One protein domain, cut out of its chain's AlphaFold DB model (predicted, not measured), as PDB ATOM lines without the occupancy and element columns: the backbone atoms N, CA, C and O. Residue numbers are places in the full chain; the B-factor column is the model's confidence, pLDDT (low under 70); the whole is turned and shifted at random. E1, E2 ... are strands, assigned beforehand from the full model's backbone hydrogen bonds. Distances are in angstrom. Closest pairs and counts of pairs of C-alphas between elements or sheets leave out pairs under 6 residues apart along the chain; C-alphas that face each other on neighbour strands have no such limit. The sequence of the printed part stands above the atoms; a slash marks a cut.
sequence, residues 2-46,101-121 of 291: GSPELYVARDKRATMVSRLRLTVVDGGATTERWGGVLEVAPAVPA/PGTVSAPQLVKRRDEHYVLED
ATOM      1  N   GLY A   2      33.679  35.774  82.792       69.12
ATOM      2  CA  GLY A   2      32.910  36.167  83.979       69.12
ATOM      3  C   GLY A   2      33.298  37.557  84.489       69.12
ATOM      4  O   GLY A   2      34.361  38.085  84.137       69.12
ATOM      5  N   SER A   3      32.445  38.166  85.308       74.50
ATOM      6  CA  SER A   3      32.809  39.364  86.073       74.50
ATOM      7  C   SER A   3      34.003  39.048  86.983       74.50
ATOM      8  O   SER A   3      34.061  37.936  87.498       74.50
ATOM      9  N   PRO A   4      34.981  39.958  87.145       80.19
ATOM     10  CA  PRO A   4      36.045  39.752  88.122       80.19
ATOM     11  C   PRO A   4      35.442  39.719  89.533       80.19
ATOM     12  O   PRO A   4      34.506  40.463  89.831       80.19
ATOM     13  N   GLU A   5      35.979  38.845  90.374       89.69
ATOM     14  CA  GLU A   5      35.549  38.645  91.760       89.69
ATOM     15  C   GLU A   5      36.287  39.578  92.730       89.69
ATOM     16  O   GLU A   5      35.790  39.864  93.820       89.69
ATOM     17  N   LEU A   6      37.454  40.093  92.323       94.88
ATOM     18  CA  LEU A   6      38.273  40.997  93.121       94.88
ATOM     19  C   LEU A   6      38.832  42.136  92.277       94.88
ATOM     20  O   LEU A   6      39.470  41.939  91.247       94.88
ATOM     21  N   TYR A   7      38.628  43.349  92.759       95.88
ATOM     22  CA  TYR A   7      39.199  44.571  92.232       95.88
ATOM     23  C   TYR A   7      40.304  45.026  93.175       95.88
ATOM     24  O   TYR A   7      40.066  45.255  94.362       95.88
ATOM     25  N   VAL A   8      41.505  45.189  92.641       96.31
ATOM     26  CA  VAL A   8      42.649  45.735  93.370       96.31
ATOM     27  C   VAL A   8      43.013  47.040  92.697       96.31
ATOM     28  O   VAL A   8      43.311  47.057  91.509       96.31
ATOM     29  N   ALA A   9      42.995  48.141  93.429       94.75
ATOM     30  CA  ALA A   9      43.427  49.418  92.905       94.75
ATOM     31  C   ALA A   9      44.569  49.996  93.729       94.75
ATOM     32  O   ALA A   9      44.533  49.984  94.957       94.75
ATOM     33  N   ARG A  10      45.595  50.502  93.049       91.94
ATOM     34  CA  ARG A  10      46.790  51.057  93.693       91.94
ATOM     35  C   ARG A  10      46.926  52.524  93.362       91.94
ATOM     36  O   ARG A  10      46.916  52.881  92.191       91.94
ATOM     37  N   ASP A  11      47.152  53.354  94.366       88.31
ATOM     38  CA  ASP A  11      47.651  54.707  94.166       88.31
ATOM     39  C   ASP A  11      48.906  54.969  95.020       88.31
ATOM     40  O   ASP A  11      49.484  54.071  95.639       88.31
ATOM     41  N   LYS A  12      49.407  56.208  95.012       86.56
ATOM     42  CA  LYS A  12      50.615  56.566  95.776       86.56
ATOM     43  C   LYS A  12      50.405  56.479  97.291       86.56
ATOM     44  O   LYS A  12      51.372  56.263  98.018       86.56
ATOM     45  N   ARG A  13      49.175  56.653  97.765       89.50
ATOM     46  CA  ARG A  13      48.807  56.772  99.178       89.50
ATOM     47  C   ARG A  13      48.277  55.465  99.755       89.50
ATOM     48  O   ARG A  13      48.580  55.172 100.903       89.50
ATOM     49  N   ALA A  14      47.536  54.688  98.977       94.06
ATOM     50  CA  ALA A  14      46.843  53.507  99.443       94.06
ATOM     51  C   ALA A  14      46.724  52.420  98.365       94.06
ATOM     52  O   ALA A  14      46.745  52.674  97.158       94.06
ATOM     53  N   THR A  15      46.546  51.192  98.837       96.06
ATOM     54  CA  THR A  15      46.069  50.060  98.045       96.06
ATOM     55  C   THR A  15      44.648  49.744  98.502       96.06
ATOM     56  O   THR A  15      44.422  49.441  99.671       96.06
ATOM     57  N   MET A  16      43.679  49.844  97.594       96.25
ATOM     58  CA  MET A  16      42.283  49.484  97.834       96.25
ATOM     59  C   MET A  16      41.993  48.107  97.250       96.25
ATOM     60  O   MET A  16      42.311  47.837  96.096       96.25
ATOM     61  N   VAL A  17      41.343  47.253  98.027       96.81
ATOM     62  CA  VAL A  17      40.948  45.903  97.627       96.81
ATOM     63  C   VAL A  17      39.448  45.773  97.837       96.81
ATOM     64  O   VAL A  17      38.928  46.222  98.853       96.81
ATOM     65  N   SER A  18      38.722  45.245  96.859       95.94
ATOM     66  CA  SER A  18      37.264  45.328  96.853       95.94
ATOM     67  C   SER A  18      36.621  44.203  96.061       95.94
ATOM     68  O   SER A  18      37.099  43.867  94.983       95.94
ATOM     69  N   ARG A  19      35.483  43.682  96.528       94.44
ATOM     70  CA  ARG A  19      34.620  42.802  95.707       94.44
ATOM     71  C   ARG A  19      33.830  43.573  94.651       94.44
ATOM     72  O   ARG A  19      33.407  43.031  93.635       94.44
ATOM     73  N   LEU A  20      33.646  44.870  94.877       91.94
ATOM     74  CA  LEU A  20      32.914  45.771  93.999       91.94
ATOM     75  C   LEU A  20      33.857  46.539  93.082       91.94
ATOM     76  O   LEU A  20      35.016  46.797  93.416       91.94
ATOM     77  N   ARG A  21      33.319  46.978  91.946       90.50
ATOM     78  CA  ARG A  21      34.074  47.724  90.942       90.50
ATOM     79  C   ARG A  21      34.695  48.998  91.521       90.50
ATOM     80  O   ARG A  21      33.992  49.863  92.042       90.50
ATOM     81  N   LEU A  22      36.004  49.128  91.328       89.62
ATOM     82  CA  LEU A  22      36.774  50.339  91.608       89.62
ATOM     83  C   LEU A  22      36.878  51.205  90.344       89.62
ATOM     84  O   LEU A  22      36.894  50.691  89.221       89.62
ATOM     85  N   THR A  23      36.923  52.526  90.518       87.88
ATOM     86  CA  THR A  23      37.008  53.498  89.416       87.88
ATOM     87  C   THR A  23      38.119  54.498  89.684       87.88
ATOM     88  O   THR A  23      38.216  55.017  90.789       87.88
ATOM     89  N   VAL A  24      38.938  54.816  88.684       85.19
ATOM     90  CA  VAL A  24      39.896  55.924  88.796       85.19
ATOM     91  C   VAL A  24      39.164  57.217  88.450       85.19
ATOM     92  O   VAL A  24      38.514  57.301  87.408       85.19
ATOM     93  N   VAL A  25      39.227  58.189  89.356       80.25
ATOM     94  CA  VAL A  25      38.722  59.549  89.168       80.25
ATOM     95  C   VAL A  25      39.904  60.420  88.782       80.25
ATOM     96  O   VAL A  25      40.939  60.391  89.449       80.25
ATOM     97  N   ASP A  26      39.726  61.173  87.699       72.00
ATOM     98  CA  ASP A  26      40.764  61.957  87.031       72.00
ATOM     99  C   ASP A  26      41.873  61.085  86.417       72.00
ATOM    100  O   ASP A  26      42.226  60.025  86.923       72.00
ATOM    101  N   GLY A  27      42.451  61.504  85.294       73.69
ATOM    102  CA  GLY A  27      43.534  60.733  84.676       73.69
ATOM    103  C   GLY A  27      43.078  59.558  83.793       73.69
ATOM    104  O   GLY A  27      41.892  59.255  83.651       73.69
ATOM    105  N   GLY A  28      44.052  58.882  83.178       78.94
ATOM    106  CA  GLY A  28      43.855  57.561  82.576       78.94
ATOM    107  C   GLY A  28      44.003  56.445  83.614       78.94
ATOM    108  O   GLY A  28      44.562  56.660  84.688       78.94
ATOM    109  N   ALA A  29      43.563  55.234  83.277       85.06
ATOM    110  CA  ALA A  29      43.769  54.039  84.091       85.06
ATOM    111  C   ALA A  29      44.405  52.931  83.249       85.06
ATOM    112  O   ALA A  29      43.991  52.700  82.112       85.06
ATOM    113  N   THR A  30      45.387  52.233  83.809       88.31
ATOM    114  CA  THR A  30      45.868  50.957  83.280       88.31
ATOM    115  C   THR A  30      45.188  49.830  84.034       88.31
ATOM    116  O   THR A  30      45.215  49.794  85.266       88.31
ATOM    117  N   THR A  31      44.573  48.919  83.288       90.81
ATOM    118  CA  THR A  31      43.879  47.758  83.842       90.81
ATOM    119  C   THR A  31      44.562  46.478  83.401       90.81
ATOM    120  O   THR A  31      44.696  46.245  82.200       90.81
ATOM    121  N   GLU A  32      44.941  45.639  84.353       92.94
ATOM    122  CA  GLU A  32      45.496  44.312  84.100       92.94
ATOM    123  C   GLU A  32      44.551  43.278  84.715       92.94
ATOM    124  O   GLU A  32      44.159  43.399  85.874       92.94
ATOM    125  N   ARG A  33      44.139  42.279  83.931       92.25
ATOM    126  CA  ARG A  33      43.264  41.203  84.406       92.25
ATOM    127  C   ARG A  33      43.996  39.876  84.341       92.25
ATOM    128  O   ARG A  33      44.516  39.522  83.286       92.25
ATOM    129  N   TRP A  34      43.931  39.119  85.425       91.44
ATOM    130  CA  TRP A  34      44.389  37.736  85.482       91.44
ATOM    131  C   TRP A  34      43.468  36.958  86.426       91.44
ATOM    132  O   TRP A  34      43.213  37.359  87.560       91.44
ATOM    133  N   GLY A  35      42.871  35.890  85.896       87.56
ATOM    134  CA  GLY A  35      41.801  35.148  86.561       87.56
ATOM    135  C   GLY A  35      40.645  36.042  87.014       87.56
ATOM    136  O   GLY A  35      40.073  36.818  86.227       87.56
ATOM    137  N   GLY A  36      40.349  35.937  88.310       90.38
ATOM    138  CA  GLY A  36      39.264  36.629  88.997       90.38
ATOM    139  C   GLY A  36      39.656  38.021  89.480       90.38
ATOM    140  O   GLY A  36      38.803  38.751  89.980       90.38
ATOM    141  N   VAL A  37      40.924  38.409  89.303       94.50
ATOM    142  CA  VAL A  37      41.482  39.667  89.793       94.50
ATOM    143  C   VAL A  37      41.571  40.689  88.661       94.50
ATOM    144  O   VAL A  37      42.100  40.416  87.578       94.50
ATOM    145  N   LEU A  38      41.058  41.892  88.916       95.62
ATOM    146  CA  LEU A  38      41.247  43.068  88.077       95.62
ATOM    147  C   LEU A  38      42.076  44.105  88.833       95.62
ATOM    148  O   LEU A  38      41.586  44.754  89.760       95.62
ATOM    149  N   GLU A  39      43.317  44.288  88.402       94.19
ATOM    150  CA  GLU A  39      44.188  45.343  88.895       94.19
ATOM    151  C   GLU A  39      43.938  46.640  88.128       94.19
ATOM    152  O   GLU A  39      43.925  46.663  86.898       94.19
ATOM    153  N   VAL A  40      43.739  47.731  88.862       91.62
ATOM    154  CA  VAL A  40      43.482  49.067  88.333       91.62
ATOM    155  C   VAL A  40      44.516  50.023  88.919       91.62
ATOM    156  O   VAL A  40      44.523  50.302  90.113       91.62
ATOM    157  N   ALA A  41      45.389  50.567  88.083       87.81
ATOM    158  CA  ALA A  41      46.332  51.599  88.498       87.81
ATOM    159  C   ALA A  41      46.050  52.894  87.725       87.81
ATOM    160  O   ALA A  41      45.720  52.832  86.537       87.81
ATOM    161  N   PRO A  42      46.176  54.077  88.351       83.44
ATOM    162  CA  PRO A  42      46.254  55.330  87.624       83.44
ATOM    163  C   PRO A  42      47.376  55.230  86.596       83.44
ATOM    164  O   PRO A  42      48.509  54.876  86.933       83.44
ATOM    165  N   ALA A  43      47.067  55.541  85.342       79.12
ATOM    166  CA  ALA A  43      48.087  55.629  84.317       79.12
ATOM    167  C   ALA A  43      49.092  56.701  84.751       79.12
ATOM    168  O   ALA A  43      48.703  57.822  85.096       79.12
ATOM    169  N   VAL A  44      50.385  56.362  84.744       67.44
ATOM    170  CA  VAL A  44      51.430  57.376  84.897       67.44
ATOM    171  C   VAL A  44      51.176  58.391  83.786       67.44
ATOM    172  O   VAL A  44      51.127  57.972  82.625       67.44
ATOM    173  N   PRO A  45      50.948  59.684  84.099       63.59
ATOM    174  CA  PRO A  45      50.749  60.676  83.062       63.59
ATOM    175  C   PRO A  45      51.988  60.597  82.187       63.59
ATOM    176  O   PRO A  45      53.094  60.852  82.670       63.59
ATOM    177  N   ALA A  46      51.814  60.141  80.944       56.91
ATOM    178  CA  ALA A  46      52.888  60.135  79.975       56.91
ATOM    179  C   ALA A  46      53.368  61.577  79.952       56.91
ATOM    180  O   ALA A  46      52.608  62.469  79.560       56.91
ATOM    181  N   PRO A 101      47.386  63.355  88.087       62.22
ATOM    182  CA  PRO A 101      47.583  62.042  88.676       62.22
ATOM    183  C   PRO A 101      46.208  61.512  89.091       62.22
ATOM    184  O   PRO A 101      45.556  62.104  89.950       62.22
ATOM    185  N   GLY A 102      45.759  60.438  88.444       69.94
ATOM    186  CA  GLY A 102      44.470  59.845  88.770       69.94
ATOM    187  C   GLY A 102      44.434  59.354  90.208       69.94
ATOM    188  O   GLY A 102      45.433  58.851  90.730       69.94
ATOM    189  N   THR A 103      43.287  59.527  90.855       80.81
ATOM    190  CA  THR A 103      43.048  59.065  92.222       80.81
ATOM    191  C   THR A 103      42.067  57.908  92.177       80.81
ATOM    192  O   THR A 103      41.055  57.950  91.477       80.81
ATOM    193  N   VAL A 104      42.359  56.841  92.911       83.56
ATOM    194  CA  VAL A 104      41.444  55.706  92.996       83.56
ATOM    195  C   VAL A 104      40.239  56.113  93.840       83.56
ATOM    196  O   VAL A 104      40.379  56.611  94.953       83.56
ATOM    197  N   SER A 105      39.044  55.881  93.309       83.06
ATOM    198  CA  SER A 105      37.783  56.077  94.010       83.06
ATOM    199  C   SER A 105      37.016  54.764  94.096       83.06
ATOM    200  O   SER A 105      36.912  54.002  93.129       83.06
ATOM    201  N   ALA A 106      36.439  54.525  95.268       85.69
ATOM    202  CA  ALA A 106      35.501  53.448  95.532       85.69
ATOM    203  C   ALA A 106      34.110  54.074  95.746       85.69
ATOM    204  O   ALA A 106      33.776  54.458  96.868       85.69
ATOM    205  N   PRO A 107      33.271  54.203  94.697       81.38
ATOM    206  CA  PRO A 107      32.002  54.935  94.785       81.38
ATOM    207  C   PRO A 107      31.034  54.359  95.826       81.38
ATOM    208  O   PRO A 107      30.177  55.070  96.348       81.38
ATOM    209  N   GLN A 108      31.156  53.060  96.116       85.19
ATOM    210  CA  GLN A 108      30.299  52.343  97.058       85.19
ATOM    211  C   GLN A 108      30.895  52.222  98.466       85.19
ATOM    212  O   GLN A 108      30.224  51.683  99.345       85.19
ATOM    213  N   LEU A 109      32.076  52.803  98.718       84.94
ATOM    214  CA  LEU A 109      32.792  52.681  99.992       84.94
ATOM    215  C   LEU A 109      31.941  53.064 101.204       84.94
ATOM    216  O   LEU A 109      32.007  52.411 102.240       84.94
ATOM    217  N   VAL A 110      31.118  54.104 101.061       85.56
ATOM    218  CA  VAL A 110      30.238  54.595 102.132       85.56
ATOM    219  C   VAL A 110      29.050  53.658 102.375       85.56
ATOM    220  O   VAL A 110      28.568  53.559 103.497       85.56
ATOM    221  N   LYS A 111      28.560  52.974 101.335       88.88
ATOM    222  CA  LYS A 111      27.348  52.144 101.408       88.88
ATOM    223  C   LYS A 111      27.632  50.693 101.797       88.88
ATOM    224  O   LYS A 111      26.761  50.070 102.390       88.88
ATOM    225  N   ARG A 112      28.799  50.160 101.427       89.94
ATOM    226  CA  ARG A 112      29.171  48.739 101.565       89.94
ATOM    227  C   ARG A 112      30.604  48.597 102.064       89.94
ATOM    228  O   ARG A 112      31.472  48.066 101.380       89.94
ATOM    229  N   ARG A 113      30.889  49.194 103.224       89.00
ATOM    230  CA  ARG A 113      32.262  49.319 103.737       89.00
ATOM    231  C   ARG A 113      32.933  47.969 104.000       89.00
ATOM    232  O   ARG A 113      34.145  47.886 103.881       89.00
ATOM    233  N   ASP A 114      32.149  46.957 104.336       88.69
ATOM    234  CA  ASP A 114      32.543  45.564 104.553       88.69
ATOM    235  C   ASP A 114      33.052  44.862 103.285       88.69
ATOM    236  O   ASP A 114      33.792  43.889 103.375       88.69
ATOM    237  N   GLU A 115      32.724  45.376 102.098       91.50
ATOM    238  CA  GLU A 115      33.201  44.830 100.821       91.50
ATOM    239  C   GLU A 115      34.475  45.516 100.299       91.50
ATOM    240  O   GLU A 115      34.965  45.177  99.216       91.50
ATOM    241  N   HIS A 116      35.005  46.488 101.047       93.88
ATOM    242  CA  HIS A 116      36.162  47.293 100.679       93.88
ATOM    243  C   HIS A 116      37.205  47.281 101.799       93.88
ATOM    244  O   HIS A 116      36.882  47.567 102.946       93.88
ATOM    245  N   TYR A 117      38.473  47.090 101.453       96.50
ATOM    246  CA  TYR A 117      39.610  47.138 102.370       96.50
ATOM    247  C   TYR A 117      40.625  48.160 101.870       96.50
ATOM    248  O   TYR A 117      40.974  48.167 100.688       96.50
ATOM    249  N   VAL A 118      41.073  49.057 102.752       96.56
ATOM    250  CA  VAL A 118      42.000  50.142 102.392       96.56
ATOM    251  C   VAL A 118      43.284  50.004 103.199       96.56
ATOM    252  O   VAL A 118      43.265  50.103 104.423       96.56
ATOM    253  N   LEU A 119      44.395  49.797 102.496       97.44
ATOM    254  CA  LEU A 119      45.733  49.669 103.066       97.44
ATOM    255  C   LEU A 119      46.508  50.960 102.807       97.44
ATOM    256  O   LEU A 119      46.851  51.261 101.666       97.44
ATOM    257  N   GLU A 120      46.771  51.725 103.857       96.44
ATOM    258  CA  GLU A 120      47.482  53.010 103.795       96.44
ATOM    259  C   GLU A 120      48.951  52.841 104.199       96.44
ATOM    260  O   GLU A 120      49.839  53.463 103.611       96.44
ATOM    261  N   ASP A 121      49.216  51.970 105.176       96.25
ATOM    262  CA  ASP A 121      50.563  51.716 105.682       96.25
ATOM    263  C   ASP A 121      51.453  51.037 104.629       96.25
ATOM    264  O   ASP A 121      51.068  50.053 103.994       96.25
TER     265      ASP A 121
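Overview. This is residues 2 to 46 and 101 to 121 of the 291 residues of an uncharacterized protein of Actinoplanes sp. N902-109 (UniProt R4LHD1). A twisted sheet of five strands makes a wall, and a small two-stranded ribbon, E3 and E6, covers part of one of its faces; the other face is bare. The ribbon sits over the part of the wall where E1 and E5 end, while the hairpin of E4 and E5 and strand E7 make opposite sides of the wall. The printed part has 66 residues with no named helix and seven named strands, E1 to E7 in order along the chain. The large sheet has the order E4, E5, E1, E2, E7 and is mixed; the class is all strand, though under half of the residues, 31 of 66, are in named elements. The whole is compact, with a radius of gyration of the C-alphas of 11.3 A and spans of 34 by 26 by 21 A.

Arrangement. E1, residues 6 to 10, and E2, residues 15 to 18, form a hairpin of antiparallel strands, with N 7 and O 18 2.7 A apart, within hydrogen-bond range. E7, residues 116 to 119, is the antiparallel neighbour of E2, with N 17 and O 117 at 2.8 A. On the other side of E1 is E5, residues 37 to 42, parallel to it at 22 degrees, with N 38 and O 6 at 2.8 A. E4, residues 29 to 34, forms an antiparallel hairpin with E5, with N 30 and O 41 at 2.8 A. E4 and E7 are the edge strands, and they are apart. The sheet is twisted, its C-alphas lying up to 4.2 A off the best plane. E3, residues 23 to 25, and E6, residues 103 to 105, are antiparallel neighbours at 134 degrees, with N 25 and O 103 at 2.8 A. The closest C-alphas of E1 and E6 are those of Ala 9 and Val 104, 6.6 A apart. Those of E3 and E5 are Val 24 and Pro 42, at 6.5 A.

Along the chain. E1 begins at C-alpha 6, (38.273, 40.997, 93.121), and is 13.2 A long. E2 measures 10.1 A and E3 6.3 A. E4 is 16.4 A long and E5 16.5 A, ending at C-alpha 42, (46.254, 55.330, 87.624). E6 measures 6.3 A. E7 is 10.1 A long and ends at C-alpha 119, (45.733, 49.669, 103.066).

Size, cuts and confidence. The two C-alphas farthest apart are those of Ala 46 and Asp 114, 35.1 A. Residues 47 to 100 are cut out, and C-alphas 46 and 101 are 10.4 A apart across the cut. Of the links printed whole, that from E6 to E7 is short and the others are tight. The mean pLDDT of the printed part is 86.9, with residues 2, 44 to 46 and 101 to 102 under 70.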